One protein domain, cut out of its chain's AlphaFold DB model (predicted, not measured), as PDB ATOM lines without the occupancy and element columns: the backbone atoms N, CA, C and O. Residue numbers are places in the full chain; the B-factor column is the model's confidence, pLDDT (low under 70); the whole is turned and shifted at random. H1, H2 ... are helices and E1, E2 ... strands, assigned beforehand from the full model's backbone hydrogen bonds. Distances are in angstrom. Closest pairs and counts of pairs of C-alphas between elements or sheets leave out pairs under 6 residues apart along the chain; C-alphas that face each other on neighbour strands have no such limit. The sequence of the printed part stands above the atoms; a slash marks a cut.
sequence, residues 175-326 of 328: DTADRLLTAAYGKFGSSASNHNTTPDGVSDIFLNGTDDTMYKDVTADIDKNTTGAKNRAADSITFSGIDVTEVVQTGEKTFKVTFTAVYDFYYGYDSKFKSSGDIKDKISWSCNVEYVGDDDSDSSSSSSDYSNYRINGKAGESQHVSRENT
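What this domain is: This is residues 175 to 326 of the 328 residues of an uncharacterized protein of Streptococcus vestibularis F0396 (UniProt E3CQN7). A long, twisted antiparallel sheet curls round helix H1, and H2 packs on the later part of H1 and on the short strand E4. The long hairpin of E2 and E3 makes the longest axis, while residues 296 to 302, in the link from E3 to E4, stick out as a free loop. The printed part has 152 residues, with two named helices and five named strands in the order H1, H2, E1, E2, E3, E4, E5; the class is mixed, helices and strands. The sheet is branched at E3, and its neighbour pairs are antiparallel. The whole is compact, with a radius of gyration of the C-alphas of 16.6 A, but elongated in outline, spanning 56 by 30 by 24 A.

Where its parts are: H1, residues 175 to 193, begins at C-alpha 175 (221.548, 226.545, 178.228) and is 26.8 A long. H2, residues 213 to 226, measures 20.0 A. E1, residues 236 to 249, measures 35.7 A and bends by 62 degrees at residue 245. E2, residues 254 to 270, measures 47.0 A. E3, residues 275 to 291, measures 46.6 A and bends by 55 degrees at residue 288. E4 is residues 309 to 314, and E5, residues 319 to 325, ends at C-alpha 325 (240.515, 245.828, 164.063).

How they stand to each other: E1, E2, E3 and E4 form a meander, each strand the antiparallel neighbour of the one before. In the hairpin of E1 and E2, N 238 and O 264 are 2.9 A apart, within hydrogen-bond range. E3 lies on the other side of E2 from E1; in their hairpin, N 263 and O 281 are 2.8 A apart. E3's pairing is staggered: E4 and E5 lie on the same side of it, E4 beside residues 287 to 291, with N 290 and O 310 2.8 A apart, and E5 beside residues 278 to 284, with N 280 and O 324 2.8 A apart. H1 is on the sheet; its closest C-alphas to E1 are those of Asp 178 and Val 244, 5.4 A apart. H1 touches H2 with residues 188 to 192 alone, at a steep tilt of 40 degrees, the same way; the closest C-alphas are those of Ala 192 and Ile 222, 6.3 A apart. H2 is on the sheet at a height of 6.5 A; its closest C-alphas to E4 are those of Thr 213 and Gly 313, 4.7 A apart. In H1 and H2 every O i to N i+4 pair is within hydrogen-bond range.

The domain as a whole: The two C-alphas farthest apart are those of Glu 252 and Ser 271, 56.5 A. The printed part has no cut. The links H1 to H2 and E3 to E4 are long. The mean pLDDT of the printed part is 90.2; residues 294 to 304 are under 70.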
ATOM      1  N   ASP A 175     221.373 227.230 179.511       95.00
ATOM      2  CA  ASP A 175     221.548 226.545 178.228       95.00
ATOM      3  C   ASP A 175     220.320 226.769 177.333       95.00
ATOM      4  O   ASP A 175     220.423 226.962 176.122       95.00
ATOM      5  N   THR A 176     219.131 226.809 177.930       95.62
ATOM      6  CA  THR A 176     217.887 227.181 177.251       95.62
ATOM      7  C   THR A 176     217.897 228.648 176.819       95.62
ATOM      8  O   THR A 176     217.575 228.940 175.665       95.62
ATOM      9  N   ALA A 177     218.352 229.567 177.678       97.38
ATOM     10  CA  ALA A 177     218.525 230.974 177.310       97.38
ATOM     11  C   ALA A 177     219.560 231.166 176.184       97.38
ATOM     12  O   ALA A 177     219.352 231.974 175.280       97.38
ATOM     13  N   ASP A 178     220.657 230.409 176.210       97.25
ATOM     14  CA  ASP A 178     221.723 230.485 175.209       97.25
ATOM     15  C   ASP A 178     221.235 230.033 173.829       97.25
ATOM     16  O   ASP A 178     221.472 230.702 172.819       97.25
ATOM     17  N   ARG A 179     220.436 228.961 173.788       96.69
ATOM     18  CA  ARG A 179     219.777 228.499 172.559       96.69
ATOM     19  C   ARG A 179     218.760 229.510 172.030       96.69
ATOM     20  O   ARG A 179     218.766 229.769 170.826       96.69
ATOM     21  N   LEU A 180     217.949 230.123 172.902       97.31
ATOM     22  CA  LEU A 180     217.015 231.193 172.519       97.31
ATOM     23  C   LEU A 180     217.757 232.361 171.857       97.31
ATOM     24  O   LEU A 180     217.375 232.824 170.782       97.31
ATOM     25  N   LEU A 181     218.839 232.828 172.482       97.69
ATOM     26  CA  LEU A 181     219.621 233.953 171.975       97.69
ATOM     27  C   LEU A 181     220.405 233.591 170.716       97.69
ATOM     28  O   LEU A 181     220.478 234.395 169.792       97.69
ATOM     29  N   THR A 182     220.925 232.371 170.618       96.44
ATOM     30  CA  THR A 182     221.545 231.874 169.385       96.44
ATOM     31  C   THR A 182     220.537 231.870 168.235       96.44
ATOM     32  O   THR A 182     220.850 232.343 167.141       96.44
ATOM     33  N   ALA A 183     219.303 231.421 168.477       95.69
ATOM     34  CA  ALA A 183     218.232 231.485 167.487       95.69
ATOM     35  C   ALA A 183     217.874 232.935 167.112       95.69
ATOM     36  O   ALA A 183     217.726 233.239 165.925       95.69
ATOM     37  N   ALA A 184     217.816 233.844 168.090       96.25
ATOM     38  CA  ALA A 184     217.602 235.274 167.866       96.25
ATOM     39  C   ALA A 184     218.681 235.892 166.964       96.25
ATOM     40  O   ALA A 184     218.364 236.545 165.968       96.25
ATOM     41  N   TYR A 185     219.957 235.623 167.246       95.62
ATOM     42  CA  TYR A 185     221.072 236.096 166.424       95.62
ATOM     43  C   TYR A 185     221.146 235.421 165.052       95.62
ATOM     44  O   TYR A 185     221.593 236.044 164.089       95.62
ATOM     45  N   GLY A 186     220.607 234.207 164.916       94.12
ATOM     46  CA  GLY A 186     220.332 233.598 163.618       94.12
ATOM     47  C   GLY A 186     219.354 234.426 162.775       94.12
ATOM     48  O   GLY A 186     219.607 234.643 161.590       94.12
ATOM     49  N   LYS A 187     218.278 234.966 163.377       93.44
ATOM     50  CA  LYS A 187     217.351 235.878 162.674       93.44
ATOM     51  C   LYS A 187     218.060 237.155 162.229       93.44
ATOM     52  O   LYS A 187     217.891 237.568 161.086       93.44
ATOM     53  N   PHE A 188     218.903 237.736 163.083       93.94
ATOM     54  CA  PHE A 188     219.695 238.915 162.719       93.94
ATOM     55  C   PHE A 188     220.679 238.641 161.579       93.94
ATOM     56  O   PHE A 188     220.803 239.474 160.685       93.94
ATOM     57  N   GLY A 189     221.327 237.473 161.554       92.00
ATOM     58  CA  GLY A 189     222.188 237.062 160.441       92.00
ATOM     59  C   GLY A 189     221.435 236.980 159.108       92.00
ATOM     60  O   GLY A 189     221.939 237.434 158.078       92.00
ATOM     61  N   SER A 190     220.197 236.480 159.130       89.62
ATOM     62  CA  SER A 190     219.316 236.480 157.955       89.62
ATOM     63  C   SER A 190     218.947 237.898 157.509       89.62
ATOM     64  O   SER A 190     219.061 238.199 156.322       89.62
ATOM     65  N   SER A 191     218.580 238.788 158.442       87.12
ATOM     66  CA  SER A 191     218.293 240.201 158.136       87.12
ATOM     67  C   SER A 191     219.508 240.922 157.544       87.12
ATOM     68  O   SER A 191     219.378 241.644 156.561       87.12
ATOM     69  N   ALA A 192     220.700 240.685 158.099       88.75
ATOM     70  CA  ALA A 192     221.957 241.250 157.611       88.75
ATOM     71  C   ALA A 192     222.332 240.767 156.204       88.75
ATOM     72  O   ALA A 192     222.951 241.500 155.439       88.75
ATOM     73  N   SER A 193     221.954 239.539 155.852       86.12
ATOM     74  CA  SER A 193     222.213 238.979 154.523       86.12
ATOM     75  C   SER A 193     221.197 239.453 153.478       86.12
ATOM     76  O   SER A 193     221.480 239.407 152.282       86.12
ATOM     77  N   ASN A 194     220.003 239.882 153.905       81.81
ATOM     78  CA  ASN A 194     218.911 240.265 153.017       81.81
ATOM     79  C   ASN A 194     218.102 241.448 153.580       81.81
ATOM     80  O   ASN A 194     216.998 241.280 154.098       81.81
ATOM     81  N   HIS A 195     218.640 242.662 153.411       75.38
ATOM     82  CA  HIS A 195     218.074 243.927 153.914       75.38
ATOM     83  C   HIS A 195     216.619 244.219 153.504       75.38
ATOM     84  O   HIS A 195     215.999 245.115 154.067       75.38
ATOM     85  N   ASN A 196     216.066 243.511 152.513       70.88
ATOM     86  CA  ASN A 196     214.728 243.780 151.987       70.88
ATOM     87  C   ASN A 196     213.680 242.733 152.401       70.88
ATOM     88  O   ASN A 196     212.557 242.759 151.897       70.88
ATOM     89  N   THR A 197     214.032 241.794 153.283       76.81
ATOM     90  CA  THR A 197     213.110 240.756 153.757       76.81
ATOM     91  C   THR A 197     213.189 240.598 155.264       76.81
ATOM     92  O   THR A 197     214.258 240.348 155.816       76.81
ATOM     93  N   THR A 198     212.039 240.672 155.926       82.12
ATOM     94  CA  THR A 198     211.909 240.222 157.312       82.12
ATOM     95  C   THR A 198     212.107 238.704 157.363       82.12
ATOM     96  O   THR A 198     211.450 238.003 156.592       82.12
ATOM     97  N   PRO A 199     212.980 238.174 158.237       86.00
ATOM     98  CA  PRO A 199     213.112 236.734 158.419       86.00
ATOM     99  C   PRO A 199     211.791 236.097 158.866       86.00
ATOM    100  O   PRO A 199     211.069 236.664 159.687       86.00
ATOM    101  N   ASP A 200     211.503 234.887 158.391       87.06
ATOM    102  CA  ASP A 200     210.362 234.112 158.883       87.06
ATOM    103  C   ASP A 200     210.540 233.753 160.370       87.06
ATOM    104  O   ASP A 200     211.666 233.559 160.846       87.06
ATOM    105  N   GLY A 201     209.437 233.636 161.115       89.12
ATOM    106  CA  GLY A 201     209.438 233.175 162.511       89.12
ATOM    107  C   GLY A 201     210.121 234.121 163.505       89.12
ATOM    108  O   GLY A 201     210.737 233.672 164.469       89.12
ATOM    109  N   VAL A 202     210.089 235.439 163.267       91.88
ATOM    110  CA  VAL A 202     210.572 236.437 164.248       91.88
ATOM    111  C   VAL A 202     209.674 236.461 165.492       91.88
ATOM    112  O   VAL A 202     210.187 236.578 166.601       91.88
ATOM    113  N   SER A 203     208.360 236.274 165.335       92.50
ATOM    114  CA  SER A 203     207.391 236.156 166.442       92.50
ATOM    115  C   SER A 203     207.601 234.922 167.325       92.50
ATOM    116  O   SER A 203     207.154 234.895 168.468       92.50
ATOM    117  N   ASP A 204     208.313 233.913 166.821       92.62
ATOM    118  CA  ASP A 204     208.634 232.697 167.577       92.62
ATOM    119  C   ASP A 204     209.794 232.934 168.556       92.62
ATOM    120  O   ASP A 204     210.066 232.108 169.421       92.62
ATOM    121  N   ILE A 205     210.490 234.066 168.421       95.25
ATOM    122  CA  ILE A 205     211.639 234.438 169.249       95.25
ATOM    123  C   ILE A 205     211.358 235.709 170.047       95.25
ATOM    124  O   ILE A 205     211.705 235.781 171.221       95.25
ATOM    125  N   PHE A 206     210.729 236.706 169.430       96.25
ATOM    126  CA  PHE A 206     210.456 238.009 170.028       96.25
ATOM    127  C   PHE A 206     208.956 238.165 170.267       96.25
ATOM    128  O   PHE A 206     208.164 238.002 169.340       96.25
ATOM    129  N   LEU A 207     208.565 238.522 171.493       94.75
ATOM    130  CA  LEU A 207     207.166 238.580 171.929       94.75
ATOM    131  C   LEU A 207     206.341 239.540 171.063       94.75
ATOM    132  O   LEU A 207     205.221 239.230 170.671       94.75
ATOM    133  N   ASN A 208     206.930 240.684 170.714       94.25
ATOM    134  CA  ASN A 208     206.314 241.690 169.850       94.25
ATOM    135  C   ASN A 208     206.774 241.565 168.386       94.25
ATOM    136  O   ASN A 208     206.691 242.525 167.623       94.25
ATOM    137  N   GLY A 209     207.310 240.409 167.984       94.06
ATOM    138  CA  GLY A 209     207.857 240.190 166.648       94.06
ATOM    139  C   GLY A 209     208.871 241.269 166.257       94.06
ATOM    140  O   GLY A 209     209.759 241.624 167.029       94.06
ATOM    141  N   THR A 210     208.719 241.836 165.058       93.69
ATOM    142  CA  THR A 210     209.576 242.928 164.565       93.69
ATOM    143  C   THR A 210     209.403 244.241 165.322       93.69
ATOM    144  O   THR A 210     210.219 245.148 165.159       93.69
ATOM    145  N   ASP A 211     208.337 244.378 166.116       94.38
ATOM    146  CA  ASP A 211     208.113 245.566 166.928       94.38
ATOM    147  C   ASP A 211     208.895 245.573 168.242       94.38
ATOM    148  O   ASP A 211     208.979 246.629 168.879       94.38
ATOM    149  N   ASP A 212     209.509 244.443 168.598       95.94
ATOM    150  CA  ASP A 212     210.354 244.298 169.772       95.94
ATOM    151  C   ASP A 212     211.532 245.283 169.771       95.94
ATOM    152  O   ASP A 212     212.197 245.515 168.758       95.94
ATOM    153  N   THR A 213     211.794 245.879 170.935       94.56
ATOM    154  CA  THR A 213     212.803 246.938 171.062       94.56
ATOM    155  C   THR A 213     214.221 246.434 170.824       94.56
ATOM    156  O   THR A 213     215.004 247.133 170.187       94.56
ATOM    157  N   MET A 214     214.555 245.217 171.266       94.44
ATOM    158  CA  MET A 214     215.870 244.637 171.007       94.44
ATOM    159  C   MET A 214     216.022 244.300 169.524       94.44
ATOM    160  O   MET A 214     217.066 244.578 168.935       94.44
ATOM    161  N   TYR A 215     214.973 243.750 168.903       94.50
ATOM    162  CA  TYR A 215     214.986 243.463 167.470       94.50
ATOM    163  C   TYR A 215     215.227 244.732 166.641       94.50
ATOM    164  O   TYR A 215     216.109 244.756 165.778       94.50
ATOM    165  N   LYS A 216     214.490 245.810 166.932       93.31
ATOM    166  CA  LYS A 216     214.652 247.118 166.279       93.31
ATOM    167  C   LYS A 216     216.044 247.709 166.474       93.31
ATOM    168  O   LYS A 216     216.634 248.170 165.504       93.31
ATOM    169  N   ASP A 217     216.578 247.676 167.693       92.56
ATOM    170  CA  ASP A 217     217.894 248.256 167.983       92.56
ATOM    171  C   ASP A 217     219.012 247.514 167.223       92.56
ATOM    172  O   ASP A 217     219.860 248.152 166.596       92.56
ATOM    173  N   VAL A 218     218.993 246.173 167.204       93.19
ATOM    174  CA  VAL A 218     220.027 245.383 166.508       93.19
ATOM    175  C   VAL A 218     219.909 245.507 164.986       93.19
ATOM    176  O   VAL A 218     220.920 245.665 164.305       93.19
ATOM    177  N   THR A 219     218.692 245.483 164.434       92.75
ATOM    178  CA  THR A 219     218.476 245.689 162.988       92.75
ATOM    179  C   THR A 219     218.850 247.099 162.534       92.75
ATOM    180  O   THR A 219     219.511 247.252 161.509       92.75
ATOM    181  N   ALA A 220     218.546 248.127 163.328       92.06
ATOM    182  CA  ALA A 220     218.988 249.488 163.044       92.06
ATOM    183  C   ALA A 220     220.520 249.622 163.067       92.06
ATOM    184  O   ALA A 220     221.081 250.371 162.263       92.06
ATOM    185  N   ASP A 221     221.213 248.903 163.958       91.44
ATOM    186  CA  ASP A 221     222.679 248.881 163.976       91.44
ATOM    187  C   ASP A 221     223.262 248.151 162.755       91.44
ATOM    188  O   ASP A 221     224.212 248.648 162.143       91.44
ATOM    189  N   ILE A 222     222.651 247.039 162.327       93.25
ATOM    190  CA  ILE A 222     222.982 246.374 161.055       93.25
ATOM    191  C   ILE A 222     222.891 247.379 159.902       93.25
ATOM    192  O   ILE A 222     223.883 247.599 159.201       93.25
ATOM    193  N   ASP A 223     221.741 248.034 159.732       92.38
ATOM    194  CA  ASP A 223     221.497 248.957 158.620       92.38
ATOM    195  C   ASP A 223     222.450 250.151 158.662       92.38
ATOM    196  O   ASP A 223     223.060 250.518 157.656       92.38
ATOM    197  N   LYS A 224     222.665 250.732 159.844       93.12
ATOM    198  CA  LYS A 224     223.585 251.856 160.034       93.12
ATOM    199  C   LYS A 224     225.014 251.536 159.591       93.12
ATOM    200  O   LYS A 224     225.688 252.436 159.090       93.12
ATOM    201  N   ASN A 225     225.489 250.306 159.780       92.88
ATOM    202  CA  ASN A 225     226.869 249.932 159.457       92.88
ATOM    203  C   ASN A 225     227.043 249.393 158.025       92.88
ATOM    204  O   ASN A 225     228.137 249.507 157.474       92.88
ATOM    205  N   THR A 226     225.989 248.865 157.403       91.94
ATOM    206  CA  THR A 226     226.041 248.213 156.075       91.94
ATOM    207  C   THR A 226     225.475 249.071 154.941       91.94
ATOM    208  O   THR A 226     225.948 248.997 153.812       91.94
ATOM    209  N   THR A 227     224.493 249.933 155.214       90.56
ATOM    210  CA  THR A 227     223.860 250.783 154.185       90.56
ATOM    211  C   THR A 227     223.859 252.265 154.561       90.56
ATOM    212  O   THR A 227     224.012 253.125 153.695       90.56
ATOM    213  N   GLY A 228     223.761 252.587 155.854       90.50
ATOM    214  CA  GLY A 228     223.693 253.952 156.387       90.50
ATOM    215  C   GLY A 228     225.034 254.575 156.799       90.50
ATOM    216  O   GLY A 228     225.054 255.674 157.370       90.50
ATOM    217  N   ALA A 229     226.159 253.899 156.561       91.81
ATOM    218  CA  ALA A 229     227.457 254.335 157.070       91.81
ATOM    219  C   ALA A 229     227.951 255.608 156.359       91.81
ATOM    220  O   ALA A 229     228.037 255.672 155.136       91.81
ATOM    221  N   LYS A 230     228.351 256.629 157.132       89.69
ATOM    222  CA  LYS A 230     228.758 257.941 156.581       89.69
ATOM    223  C   LYS A 230     230.063 257.918 155.782       89.69
ATOM    224  O   LYS A 230     230.220 258.710 154.859       89.69
ATOM    225  N   ASN A 231     231.012 257.071 156.183       87.19
ATOM    226  CA  ASN A 231     232.359 257.043 155.607       87.19
ATOM    227  C   ASN A 231     232.532 255.851 154.667       87.19
ATOM    228  O   ASN A 231     232.738 256.027 153.468       87.19
ATOM    229  N   ARG A 232     232.460 254.647 155.237       91.25
ATOM    230  CA  ARG A 232     232.594 253.373 154.547       91.25
ATOM    231  C   ARG A 232     231.637 252.377 155.191       91.25
ATOM    232  O   ARG A 232     231.714 252.171 156.401       91.25
ATOM    233  N   ALA A 233     230.754 251.806 154.385       94.31
ATOM    234  CA  ALA A 233     229.898 250.707 154.799       94.31
ATOM    235  C   ALA A 233     230.702 249.410 154.911       94.31
ATOM    236  O   ALA A 233     231.645 249.201 154.144       94.31
ATOM    237  N   ALA A 234     230.343 248.579 155.887       95.31
ATOM    238  CA  ALA A 234     230.762 247.187 155.911       95.31
ATOM    239  C   ALA A 234     230.086 246.448 154.753       95.31
ATOM    240  O   ALA A 234     228.907 246.675 154.478       95.31
ATOM    241  N   ASP A 235     230.830 245.569 154.091       94.69
ATOM    242  CA  ASP A 235     230.312 244.749 152.996       94.69
ATOM    243  C   ASP A 235     229.373 243.656 153.522       94.69
ATOM    244  O   ASP A 235     228.428 243.258 152.845       94.69
ATOM    245  N   SER A 236     229.605 243.193 154.752       94.69
ATOM    246  CA  SER A 236     228.683 242.323 155.478       94.69
ATOM    247  C   SER A 236     228.902 242.422 156.983       94.69
ATOM    248  O   SER A 236     229.981 242.798 157.444       94.69
ATOM    249  N   ILE A 237     227.896 242.008 157.745       95.69
ATOM    250  CA  ILE A 237     227.993 241.796 159.187       95.69
ATOM    251  C   ILE A 237     227.579 240.363 159.517       95.69
ATOM    252  O   ILE A 237     226.585 239.863 158.992       95.69
ATOM    253  N   THR A 238     228.339 239.696 160.383       96.00
ATOM    254  CA  THR A 238     227.983 238.372 160.911       96.00
ATOM    255  C   THR A 238     228.050 238.349 162.432       96.00
ATOM    256  O   THR A 238     228.703 239.190 163.052       96.00
ATOM    257  N   PHE A 239     227.350 237.392 163.039       96.50
ATOM    258  CA  PHE A 239     227.243 237.262 164.488       96.50
ATOM    259  C   PHE A 239     227.789 235.916 164.948       96.50
ATOM    260  O   PHE A 239     227.516 234.885 164.335       96.50
ATOM    261  N   SER A 240     228.554 235.917 166.034       96.81
ATOM    262  CA  SER A 240     229.119 234.700 166.622       96.81
ATOM    263  C   SER A 240     229.398 234.877 168.115       96.81
ATOM    264  O   SER A 240     229.241 235.970 168.653       96.81
ATOM    265  N   GLY A 241     229.799 233.805 168.803       95.62
ATOM    266  CA  GLY A 241     230.219 233.884 170.206       95.62
ATOM    267  C   GLY A 241     229.125 234.387 171.149       95.62
ATOM    268  O   GLY A 241     229.428 235.173 172.046       95.62
ATOM    269  N   ILE A 242     227.876 233.970 170.903       97.62
ATOM    270  CA  ILE A 242     226.757 234.188 171.820       97.62
ATOM    271  C   ILE A 242     227.079 233.393 173.087       97.62
ATOM    272  O   ILE A 242     227.412 232.214 172.998       97.62
ATOM    273  N   ASP A 243     227.072 234.065 174.234       97.44
ATOM    274  CA  ASP A 243     227.394 233.450 175.522       97.44
ATOM    275  C   ASP A 243     226.554 234.085 176.629       97.44
ATOM    276  O   ASP A 243     226.776 235.249 176.992       97.44
ATOM    277  N   VAL A 244     225.586 233.333 177.158       98.19
ATOM    278  CA  VAL A 244     224.782 233.753 178.315       98.19
ATOM    279  C   VAL A 244     225.623 233.747 179.579       98.19
ATOM    280  O   VAL A 244     226.041 232.702 180.073       98.19
ATOM    281  N   THR A 245     225.819 234.919 180.170       96.62
ATOM    282  CA  THR A 245     226.599 235.068 181.401       96.62
ATOM    283  C   THR A 245     225.736 234.977 182.653       96.62
ATOM    284  O   THR A 245     226.225 234.536 183.690       96.62
ATOM    285  N   GLU A 246     224.467 235.383 182.573       96.62
ATOM    286  CA  GLU A 246     223.569 235.438 183.728       96.62
ATOM    287  C   GLU A 246     222.097 235.302 183.313       96.62
ATOM    288  O   GLU A 246     221.671 235.888 182.317       96.62
ATOM    289  N   VAL A 247     221.321 234.566 184.113       97.00
ATOM    290  CA  VAL A 247     219.856 234.499 184.026       97.00
ATOM    291  C   VAL A 247     219.286 234.748 185.417       97.00
ATOM    292  O   VAL A 247     219.598 234.016 186.358       97.00
ATOM    293  N   VAL A 248     218.443 235.771 185.548       95.31
ATOM    294  CA  VAL A 248     217.762 236.123 186.798       95.31
ATOM    295  C   VAL A 248     216.262 236.100 186.563       95.31
ATOM    296  O   VAL A 248     215.749 236.897 185.786       95.31
ATOM    297  N   GLN A 249     215.544 235.217 187.251       95.44
ATOM    298  CA  GLN A 249     214.083 235.246 187.262       95.44
ATOM    299  C   GLN A 249     213.605 236.390 188.166       95.44
ATOM    300  O   GLN A 249     213.906 236.404 189.363       95.44
ATOM    301  N   THR A 250     212.902 237.352 187.577       94.94
ATOM    302  CA  THR A 250     212.447 238.597 188.216       94.94
ATOM    303  C   THR A 250     210.982 238.550 188.647       94.94
ATOM    304  O   THR A 250     210.577 239.350 189.483       94.94
ATOM    305  N   GLY A 251     210.218 237.598 188.116       95.69
ATOM    306  CA  GLY A 251     208.821 237.323 188.446       95.69
ATOM    307  C   GLY A 251     208.457 235.897 188.037       95.69
ATOM    308  O   GLY A 251     209.279 235.191 187.453       95.69
ATOM    309  N   GLU A 252     207.224 235.461 188.293       94.94
ATOM    310  CA  GLU A 252     206.769 234.092 187.984       94.94
ATOM    311  C   GLU A 252     207.067 233.685 186.532       94.94
ATOM    312  O   GLU A 252     207.528 232.573 186.289       94.94
ATOM    313  N   LYS A 253     206.886 234.609 185.582       94.88
ATOM    314  CA  LYS A 253     207.096 234.367 184.147       94.88
ATOM    315  C   LYS A 253     208.179 235.233 183.514       94.88
ATOM    316  O   LYS A 253     208.395 235.121 182.315       94.88
ATOM    317  N   THR A 254     208.835 236.110 184.266       95.88
ATOM    318  CA  THR A 254     209.744 237.116 183.698       95.88
ATOM    319  C   THR A 254     211.178 236.878 184.135       95.88
ATOM    320  O   THR A 254     211.458 236.527 185.284       95.88
ATOM    321  N   PHE A 255     212.101 237.088 183.202       96.88
ATOM    322  CA  PHE A 255     213.529 236.895 183.397       96.88
ATOM    323  C   PHE A 255     214.294 238.074 182.827       96.88
ATOM    324  O   PHE A 255     213.927 238.638 181.798       96.88
ATOM    325  N   LYS A 256     215.427 238.372 183.446       97.44
ATOM    326  CA  LYS A 256     216.482 239.188 182.872       97.44
ATOM    327  C   LYS A 256     217.629 238.278 182.465       97.44
ATOM    328  O   LYS A 256     218.154 237.534 183.294       97.44
ATOM    329  N   VAL A 257     218.023 238.357 181.200       98.31
ATOM    330  CA  VAL A 257     219.150 237.601 180.654       98.31
ATOM    331  C   VAL A 257     220.252 238.579 180.274       98.31
ATOM    332  O   VAL A 257     220.000 239.588 179.614       98.31
ATOM    333  N   THR A 258     221.475 238.288 180.705       98.12
ATOM    334  CA  THR A 258     222.685 239.026 180.325       98.12
ATOM    335  C   THR A 258     223.577 238.095 179.522       98.12
ATOM    336  O   THR A 258     223.817 236.955 179.928       98.12
ATOM    337  N   PHE A 259     224.070 238.569 178.384       98.19
ATOM    338  CA  PHE A 259     224.872 237.763 177.473       98.19
ATOM    339  C   PHE A 259     225.854 238.622 176.678       98.19
ATOM    340  O   PHE A 259     225.730 239.845 176.617       98.19
ATOM    341  N   THR A 260     226.832 237.981 176.044       98.19
ATOM    342  CA  THR A 260     227.722 238.645 175.082       98.19
ATOM    343  C   THR A 260     227.524 238.098 173.679       98.19
ATOM    344  O   THR A 260     227.151 236.942 173.531       98.19
ATOM    345  N   ALA A 261     227.774 238.924 172.665       97.81
ATOM    346  CA  ALA A 261     227.783 238.529 171.259       97.81
ATOM    347  C   ALA A 261     228.917 239.252 170.516       97.81
ATOM    348  O   ALA A 261     229.256 240.394 170.836       97.81
ATOM    349  N   VAL A 262     229.511 238.584 169.532       98.00
ATOM    350  CA  VAL A 262     230.560 239.128 168.664       98.00
ATOM    351  C   VAL A 262     229.948 239.536 167.331       98.00
ATOM    352  O   VAL A 262     229.357 238.712 166.636       98.00
ATOM    353  N   TYR A 263     230.124 240.806 166.992       97.56
ATOM    354  CA  TYR A 263     229.716 241.440 165.747       97.56
ATOM    355  C   TYR A 263     230.954 241.518 164.861       97.56
ATOM    356  O   TYR A 263     231.924 242.176 165.232       97.56
ATOM    357  N   ASP A 264     230.943 240.830 163.725       97.56
ATOM    358  CA  ASP A 264     232.055 240.797 162.779       97.56
ATOM    359  C   ASP A 264     231.684 241.595 161.527       97.56
ATOM    360  O   ASP A 264     230.859 241.155 160.721       97.56
ATOM    361  N   PHE A 265     232.246 242.797 161.412       97.00
ATOM    362  CA  PHE A 265     232.047 243.709 160.293       97.00
ATOM    363  C   PHE A 265     233.156 243.499 159.264       97.00
ATOM    364  O   PHE A 265     234.295 243.929 159.471       97.00
ATOM    365  N   TYR A 266     232.806 242.884 158.140       97.00
ATOM    366  CA  TYR A 266     233.739 242.588 157.060       97.00
ATOM    367  C   TYR A 266     233.837 243.752 156.072       97.00
ATOM    368  O   TYR A 266     232.826 244.307 155.632       97.00
ATOM    369  N   TYR A 267     235.068 244.078 155.684       97.12
ATOM    370  CA  TYR A 267     235.399 245.055 154.655       97.12
ATOM    371  C   TYR A 267     236.291 244.392 153.598       97.12
ATOM    372  O   TYR A 267     237.490 244.182 153.804       97.12
ATOM    373  N   GLY A 268     235.718 244.099 152.433       96.25
ATOM    374  CA  GLY A 268     236.434 243.650 151.243       96.25
ATOM    375  C   GLY A 268     237.416 244.706 150.736       96.25
ATOM    376  O   GLY A 268     237.450 245.836 151.208       96.25
ATOM    377  N   TYR A 269     238.277 244.375 149.778       95.62
ATOM    378  CA  TYR A 269     239.198 245.387 149.252       95.62
ATOM    379  C   TYR A 269     238.450 246.452 148.442       95.62
ATOM    380  O   TYR A 269     237.792 246.140 147.452       95.62
ATOM    381  N   ASP A 270     238.623 247.719 148.821       93.12
ATOM    382  CA  ASP A 270     238.097 248.872 148.091       93.12
ATOM    383  C   ASP A 270     239.251 249.760 147.603       93.12
ATOM    384  O   ASP A 270     240.144 250.126 148.367       93.12
ATOM    385  N   SER A 271     239.246 250.129 146.320       91.94
ATOM    386  CA  SER A 271     240.340 250.884 145.692       91.94
ATOM    387  C   SER A 271     240.399 252.365 146.092       91.94
ATOM    388  O   SER A 271     241.476 252.968 146.039       91.94
ATOM    389  N   LYS A 272     239.275 252.954 146.519       92.81
ATOM    390  CA  LYS A 272     239.190 254.326 147.040       92.81
ATOM    391  C   LYS A 272     239.759 254.394 148.454       92.81
ATOM    392  O   LYS A 272     240.508 255.322 148.755       92.81
ATOM    393  N   PHE A 273     239.427 253.425 149.305       91.00
ATOM    394  CA  PHE A 273     239.911 253.369 150.688       91.00
ATOM    395  C   PHE A 273     241.276 252.686 150.823       91.00
ATOM    396  O   PHE A 273     241.976 252.931 151.801       91.00
ATOM    397  N   LYS A 274     241.670 251.881 149.827       94.19
ATOM    398  CA  LYS A 274     242.895 251.066 149.795       94.19
ATOM    399  C   LYS A 274     243.053 250.173 151.020       94.19
ATOM    400  O   LYS A 274     244.180 249.932 151.439       94.19
ATOM    401  N   SER A 275     241.935 249.694 151.561       93.69
ATOM    402  CA  SER A 275     241.937 248.878 152.764       93.69
ATOM    403  C   SER A 275     240.969 247.709 152.713       93.69
ATOM    404  O   SER A 275     239.968 247.748 151.990       93.69
ATOM    405  N   SER A 276     241.275 246.680 153.497       96.38
ATOM    406  CA  SER A 276     240.424 245.506 153.724       96.38
ATOM    407  C   SER A 276     240.700 244.897 155.092       96.38
ATOM    408  O   SER A 276     241.795 245.071 155.629       96.38
ATOM    409  N   GLY A 277     239.749 244.139 155.615       97.38
ATOM    410  CA  GLY A 277     239.879 243.408 156.868       97.38
ATOM    411  C   GLY A 277     238.556 243.372 157.613       97.38
ATOM    412  O   GLY A 277     237.497 243.583 157.027       97.38
ATOM    413  N   ASP A 278     238.647 243.163 158.915       97.69
ATOM    414  CA  ASP A 278     237.510 242.953 159.795       97.69
ATOM    415  C   ASP A 278     237.593 243.898 160.989       97.69
ATOM    416  O   ASP A 278     238.676 244.212 161.501       97.69
ATOM    417  N   ILE A 279     236.430 244.326 161.463       97.44
ATOM    418  CA  ILE A 279     236.284 244.899 162.796       97.44
ATOM    419  C   ILE A 279     235.403 243.943 163.587       97.44
ATOM    420  O   ILE A 279     234.245 243.749 163.235       97.44
ATOM    421  N   LYS A 280     235.942 243.361 164.660       97.94
ATOM    422  CA  LYS A 280     235.199 242.458 165.545       97.94
ATOM    423  C   LYS A 280     234.925 243.142 166.864       97.94
ATOM    424  O   LYS A 280     235.855 243.417 167.622       97.94
ATOM    425  N   ASP A 281     233.656 243.390 167.145       97.69
ATOM    426  CA  ASP A 281     233.207 243.967 168.403       97.69
ATOM    427  C   ASP A 281     232.526 242.914 169.259       97.69
ATOM    428  O   ASP A 281     231.493 242.364 168.888       97.69
ATOM    429  N   LYS A 282     233.078 242.665 170.445       97.81
ATOM    430  CA  LYS A 282     232.362 241.932 171.484       97.81
ATOM    431  C   LYS A 282     231.500 242.926 172.250       97.81
ATOM    432  O   LYS A 282     232.020 243.888 172.817       97.81
ATOM    433  N   ILE A 283     230.195 242.686 172.267       96.69
ATOM    434  CA  ILE A 283     229.197 243.548 172.897       96.69
ATOM    435  C   ILE A 283     228.474 242.746 173.978       96.69
ATOM    436  O   ILE A 283     228.121 241.588 173.767       96.69
ATOM    437  N   SER A 284     228.279 243.360 175.139       96.88
ATOM    438  CA  SER A 284     227.430 242.854 176.213       96.88
ATOM    439  C   SER A 284     226.028 243.428 176.060       96.88
ATOM    440  O   SER A 284     225.864 244.638 175.887       96.88
ATOM    441  N   TRP A 285     225.030 242.560 176.135       96.75
ATOM    442  CA  TRP A 285     223.618 242.877 176.006       96.75
ATOM    443  C   TRP A 285     222.849 242.368 177.219       96.75
ATOM    444  O   TRP A 285     223.244 241.407 177.883       96.75
ATOM    445  N   SER A 286     221.711 243.004 177.485       96.75
ATOM    446  CA  SER A 286     220.736 242.489 178.435       96.75
ATOM    447  C   SER A 286     219.326 242.655 177.883       96.75
ATOM    448  O   SER A 286     218.960 243.736 177.412       96.75
ATOM    449  N   CYS A 287     218.533 241.590 177.947       97.62
ATOM    450  CA  CYS A 287     217.147 241.564 177.492       97.62
ATOM    451  C   CYS A 287     216.226 240.986 178.563       97.62
ATOM    452  O   CYS A 287     216.667 240.253 179.456       97.62
ATOM    453  N   ASN A 288     214.946 241.345 178.479       97.81
ATOM    454  CA  ASN A 288     213.926 240.644 179.240       97.81
ATOM    455  C   ASN A 288     213.472 239.441 178.420       97.81
ATOM    456  O   ASN A 288     213.348 239.520 177.198       97.81
ATOM    457  N   VAL A 289     213.212 238.333 179.094       97.94
ATOM    458  CA  VAL A 289     212.623 237.129 178.515       97.94
ATOM    459  C   VAL A 289     211.362 236.809 179.299       97.94
ATOM    460  O   VAL A 289     211.297 237.039 180.506       97.94
ATOM    461  N   GLU A 290     210.354 236.294 178.614       96.00
ATOM    462  CA  GLU A 290     209.070 235.933 179.196       96.00
ATOM    463  C   GLU A 290     208.730 234.481 178.875       96.00
ATOM    464  O   GLU A 290     208.912 234.028 177.744       96.00
ATOM    465  N   TYR A 291     208.258 233.750 179.883       94.56
ATOM    466  CA  TYR A 291     207.693 232.419 179.727       94.56
ATOM    467  C   TYR A 291     206.258 232.536 179.217       94.56
ATOM    468  O   TYR A 291     205.373 233.019 179.929       94.56
ATOM    469  N   VAL A 292     206.029 232.076 177.992       92.06
ATOM    470  CA  VAL A 292     204.719 232.107 177.325       92.06
ATOM    471  C   VAL A 292     203.960 230.781 177.447       92.06
ATOM    472  O   VAL A 292     202.753 230.760 177.232       92.06
ATOM    473  N   GLY A 293     204.624 229.715 177.916       82.69
ATOM    474  CA  GLY A 293     204.055 228.363 177.997       82.69
ATOM    475  C   GLY A 293     204.101 227.620 176.660       82.69
ATOM    476  O   GLY A 293     204.526 228.186 175.655       82.69
ATOM    477  N   ASP A 294     203.696 226.347 176.665       63.75
ATOM    478  CA  ASP A 294     203.402 225.628 175.423       63.75
ATOM    479  C   ASP A 294     202.143 226.256 174.810       63.75
ATOM    480  O   ASP A 294     201.053 226.167 175.379       63.75
ATOM    481  N   ASP A 295     202.288 226.903 173.655       49.56
ATOM    482  CA  ASP A 295     201.143 227.111 172.778       49.56
ATOM    483  C   ASP A 295     200.659 225.713 172.358       49.56
ATOM    484  O   ASP A 295     201.428 224.969 171.746       49.56
ATOM    485  N   ASP A 296     199.406 225.361 172.675       41.38
ATOM    486  CA  ASP A 296     198.659 224.199 172.152       41.38
ATOM    487  C   ASP A 296     198.543 224.290 170.610       41.38
ATOM    488  O   ASP A 296     197.467 224.460 170.031       41.38
ATOM    489  N   SER A 297     199.669 224.237 169.908       41.44
ATOM    490  CA  SER A 297     199.747 224.207 168.460       41.44
ATOM    491  C   SER A 297     200.410 222.901 168.056       41.44
ATOM    492  O   SER A 297     201.628 222.732 168.097       41.44
ATOM    493  N   ASP A 298     199.554 221.953 167.677       41.44
ATOM    494  CA  ASP A 298     199.903 220.768 166.907       41.44
ATOM    495  C   ASP A 298     200.827 221.158 165.739       41.44
ATOM    496  O   ASP A 298     200.378 221.532 164.653       41.44
ATOM    497  N   SER A 299     202.138 221.066 165.933       35.84
ATOM    498  CA  SER A 299     203.083 221.028 164.826       35.84
ATOM    499  C   SER A 299     204.252 220.115 165.170       35.84
ATOM    500  O   SER A 299     205.091 220.355 166.034       35.84
ATOM    501  N   SER A 300     204.255 218.984 164.477       41.81
ATOM    502  CA  SER A 300     205.282 217.955 164.477       41.81
ATOM    503  C   SER A 300     206.588 218.468 163.861       41.81
ATOM    504  O   SER A 300     206.965 218.072 162.756       41.81
ATOM    505  N   SER A 301     207.291 219.347 164.564       39.66
ATOM    506  CA  SER A 301     208.646 219.764 164.222       39.66
ATOM    507  C   SER A 301     209.430 219.986 165.503       39.66
ATOM    508  O   SER A 301     209.172 220.951 166.207       39.66
ATOM    509  N   SER A 302     210.342 219.053 165.795       43.75
ATOM    510  CA  SER A 302     211.451 219.140 166.754       43.75
ATOM    511  C   SER A 302     211.376 220.348 167.695       43.75
ATOM    512  O   SER A 302     212.030 221.359 167.428       43.75
ATOM    513  N   SER A 303     210.543 220.255 168.743       45.50
ATOM    514  CA  SER A 303     210.335 221.358 169.687       45.50
ATOM    515  C   SER A 303     211.693 221.777 170.226       45.50
ATOM    516  O   SER A 303     212.400 220.992 170.856       45.50
ATOM    517  N   SER A 304     212.128 222.970 169.844       58.31
ATOM    518  CA  SER A 304     213.388 223.513 170.322       58.31
ATOM    519  C   SER A 304     213.158 223.861 171.785       58.31
ATOM    520  O   SER A 304     212.220 224.596 172.053       58.31
ATOM    521  N   ASP A 305     213.979 223.372 172.716       76.94
ATOM    522  CA  ASP A 305     213.764 223.497 174.176       76.94
ATOM    523  C   ASP A 305     213.512 224.939 174.698       76.94
ATOM    524  O   ASP A 305     213.138 225.126 175.852       76.94
ATOM    525  N   TYR A 306     213.710 225.970 173.870       88.94
ATOM    526  CA  TYR A 306     213.401 227.373 174.161       88.94
ATOM    527  C   TYR A 306     212.019 227.853 173.672       88.94
ATOM    528  O   TYR A 306     211.699 229.027 173.851       88.94
ATOM    529  N   SER A 307     211.197 226.998 173.052       89.25
ATOM    530  CA  SER A 307     209.906 227.354 172.427       89.25
ATOM    531  C   SER A 307     208.908 227.996 173.382       89.25
ATOM    532  O   SER A 307     208.019 228.715 172.934       89.25
ATOM    533  N   ASN A 308     209.080 227.794 174.685       92.31
ATOM    534  CA  ASN A 308     208.174 228.310 175.707       92.31
ATOM    535  C   ASN A 308     208.597 229.701 176.198       92.31
ATOM    536  O   ASN A 308     208.009 230.232 177.140       92.31
ATOM    537  N   TYR A 309     209.619 230.295 175.572       95.31
ATOM    538  CA  TYR A 309     210.185 231.584 175.944       95.31
ATOM    539  C   TYR A 309     210.228 232.549 174.762       95.31
ATOM    540  O   TYR A 309     210.480 232.164 173.617       95.31
ATOM    541  N   ARG A 310     210.012 233.833 175.047       96.69
ATOM    542  CA  ARG A 310     210.129 234.927 174.076       96.69
ATOM    543  C   ARG A 310     210.934 236.076 174.664       96.69
ATOM    544  O   ARG A 310     210.794 236.400 175.838       96.69
ATOM    545  N   ILE A 311     211.753 236.721 173.843       97.75
ATOM    546  CA  ILE A 311     212.425 237.976 174.184       97.75
ATOM    547  C   ILE A 311     211.369 239.086 174.218       97.75
ATOM    548  O   ILE A 311     210.626 239.259 173.254       97.75
ATOM    549  N   ASN A 312     211.301 239.820 175.327       96.44
ATOM    550  CA  ASN A 312     210.380 240.929 175.566       96.44
ATOM    551  C   ASN A 312     211.170 242.236 175.767       96.44
ATOM    552  O   ASN A 312     211.184 242.864 176.829       96.44
ATOM    553  N   GLY A 313     211.885 242.621 174.718       93.44
ATOM    554  CA  GLY A 313     212.643 243.855 174.647       93.44
ATOM    555  C   GLY A 313     213.953 243.868 175.428       93.44
ATOM    556  O   GLY A 313     214.376 242.900 176.065       93.44
ATOM    557  N   LYS A 314     214.622 245.022 175.368       89.62
ATOM    558  CA  LYS A 314     215.877 245.251 176.089       89.62
ATOM    559  C   LYS A 314     215.646 245.481 177.583       89.62
ATOM    560  O   LYS A 314     214.698 246.148 177.991       89.62
ATOM    561  N   ALA A 315     216.575 244.982 178.393       78.62
ATOM    562  CA  ALA A 315     216.619 245.202 179.839       78.62
ATOM    563  C   ALA A 315     217.650 246.272 180.244       78.62
ATOM    564  O   ALA A 315     217.760 246.629 181.418       78.62
ATOM    565  N   GLY A 316     218.430 246.772 179.285       85.50
ATOM    566  CA  GLY A 316     219.428 247.811 179.487       85.50
ATOM    567  C   GLY A 316     220.128 248.187 178.185       85.50
ATOM    568  O   GLY A 316     219.885 247.590 177.137       85.50
ATOM    569  N   GLU A 317     220.997 249.189 178.264       88.44
ATOM    570  CA  GLU A 317     221.831 249.598 177.137       88.44
ATOM    571  C   GLU A 317     222.981 248.611 176.920       88.44
ATOM    572  O   GLU A 317     223.591 248.123 177.877       88.44
ATOM    573  N   SER A 318     223.293 248.345 175.652       89.81
ATOM    574  CA  SER A 318     224.433 247.511 175.280       89.81
ATOM    575  C   SER A 318     225.752 248.175 175.666       89.81
ATOM    576  O   SER A 318     225.888 249.399 175.591       89.81
ATOM    577  N   GLN A 319     226.753 247.373 176.015       93.88
ATOM    578  CA  GLN A 319     228.080 247.858 176.382       93.88
ATOM    579  C   GLN A 319     229.149 247.231 175.498       93.88
ATOM    580  O   GLN A 319     229.180 246.017 175.300       93.88
ATOM    581  N   HIS A 320     230.059 248.057 174.988       94.88
ATOM    582  CA  HIS A 320     231.230 247.568 174.268       94.88
ATOM    583  C   HIS A 320     232.201 246.898 175.247       94.88
ATOM    584  O   HIS A 320     232.563 247.490 176.263       94.88
ATOM    585  N   VAL A 321     232.597 245.660 174.951       97.00
ATOM    586  CA  VAL A 321     233.498 244.861 175.794       97.00
ATOM    587  C   VAL A 321     234.918 244.898 175.239       97.00
ATOM    588  O   VAL A 321     235.874 245.128 175.977       97.00
ATOM    589  N   SER A 322     235.073 244.660 173.936       97.62
ATOM    590  CA  SER A 322     236.378 244.667 173.270       97.62
ATOM    591  C   SER A 322     236.237 244.854 171.765       97.62
ATOM    592  O   SER A 322     235.237 244.432 171.189       97.62
ATOM    593  N   ARG A 323     237.266 245.431 171.130       97.62
ATOM    594  CA  ARG A 323     237.365 245.591 169.674       97.62
ATOM    595  C   ARG A 323     238.667 245.000 169.158       97.62
ATOM    596  O   ARG A 323     239.738 245.365 169.641       97.62
ATOM    597  N   GLU A 324     238.569 244.182 168.123       97.56
ATOM    598  CA  GLU A 324     239.677 243.829 167.241       97.56
ATOM    599  C   GLU A 324     239.493 244.558 165.905       97.56
ATOM    600  O   GLU A 324     238.381 244.633 165.391       97.56
ATOM    601  N   ASN A 325     240.561 245.136 165.352       97.31
ATOM    602  CA  ASN A 325     240.515 245.828 164.063       97.31
ATOM    603  C   ASN A 325     241.712 245.412 163.207       97.31
ATOM    604  O   ASN A 325     242.861 245.713 163.546       97.31
ATOM    605  N   THR A 326     241.433 244.742 162.093       96.69
ATOM    606  CA  THR A 326     242.439 244.292 161.128       96.69
ATOM    607  C   THR A 326     242.408 245.081 159.823       96.69
ATOM    608  O   THR A 326     243.249 244.829 158.959       96.69
TER     609      THR A 326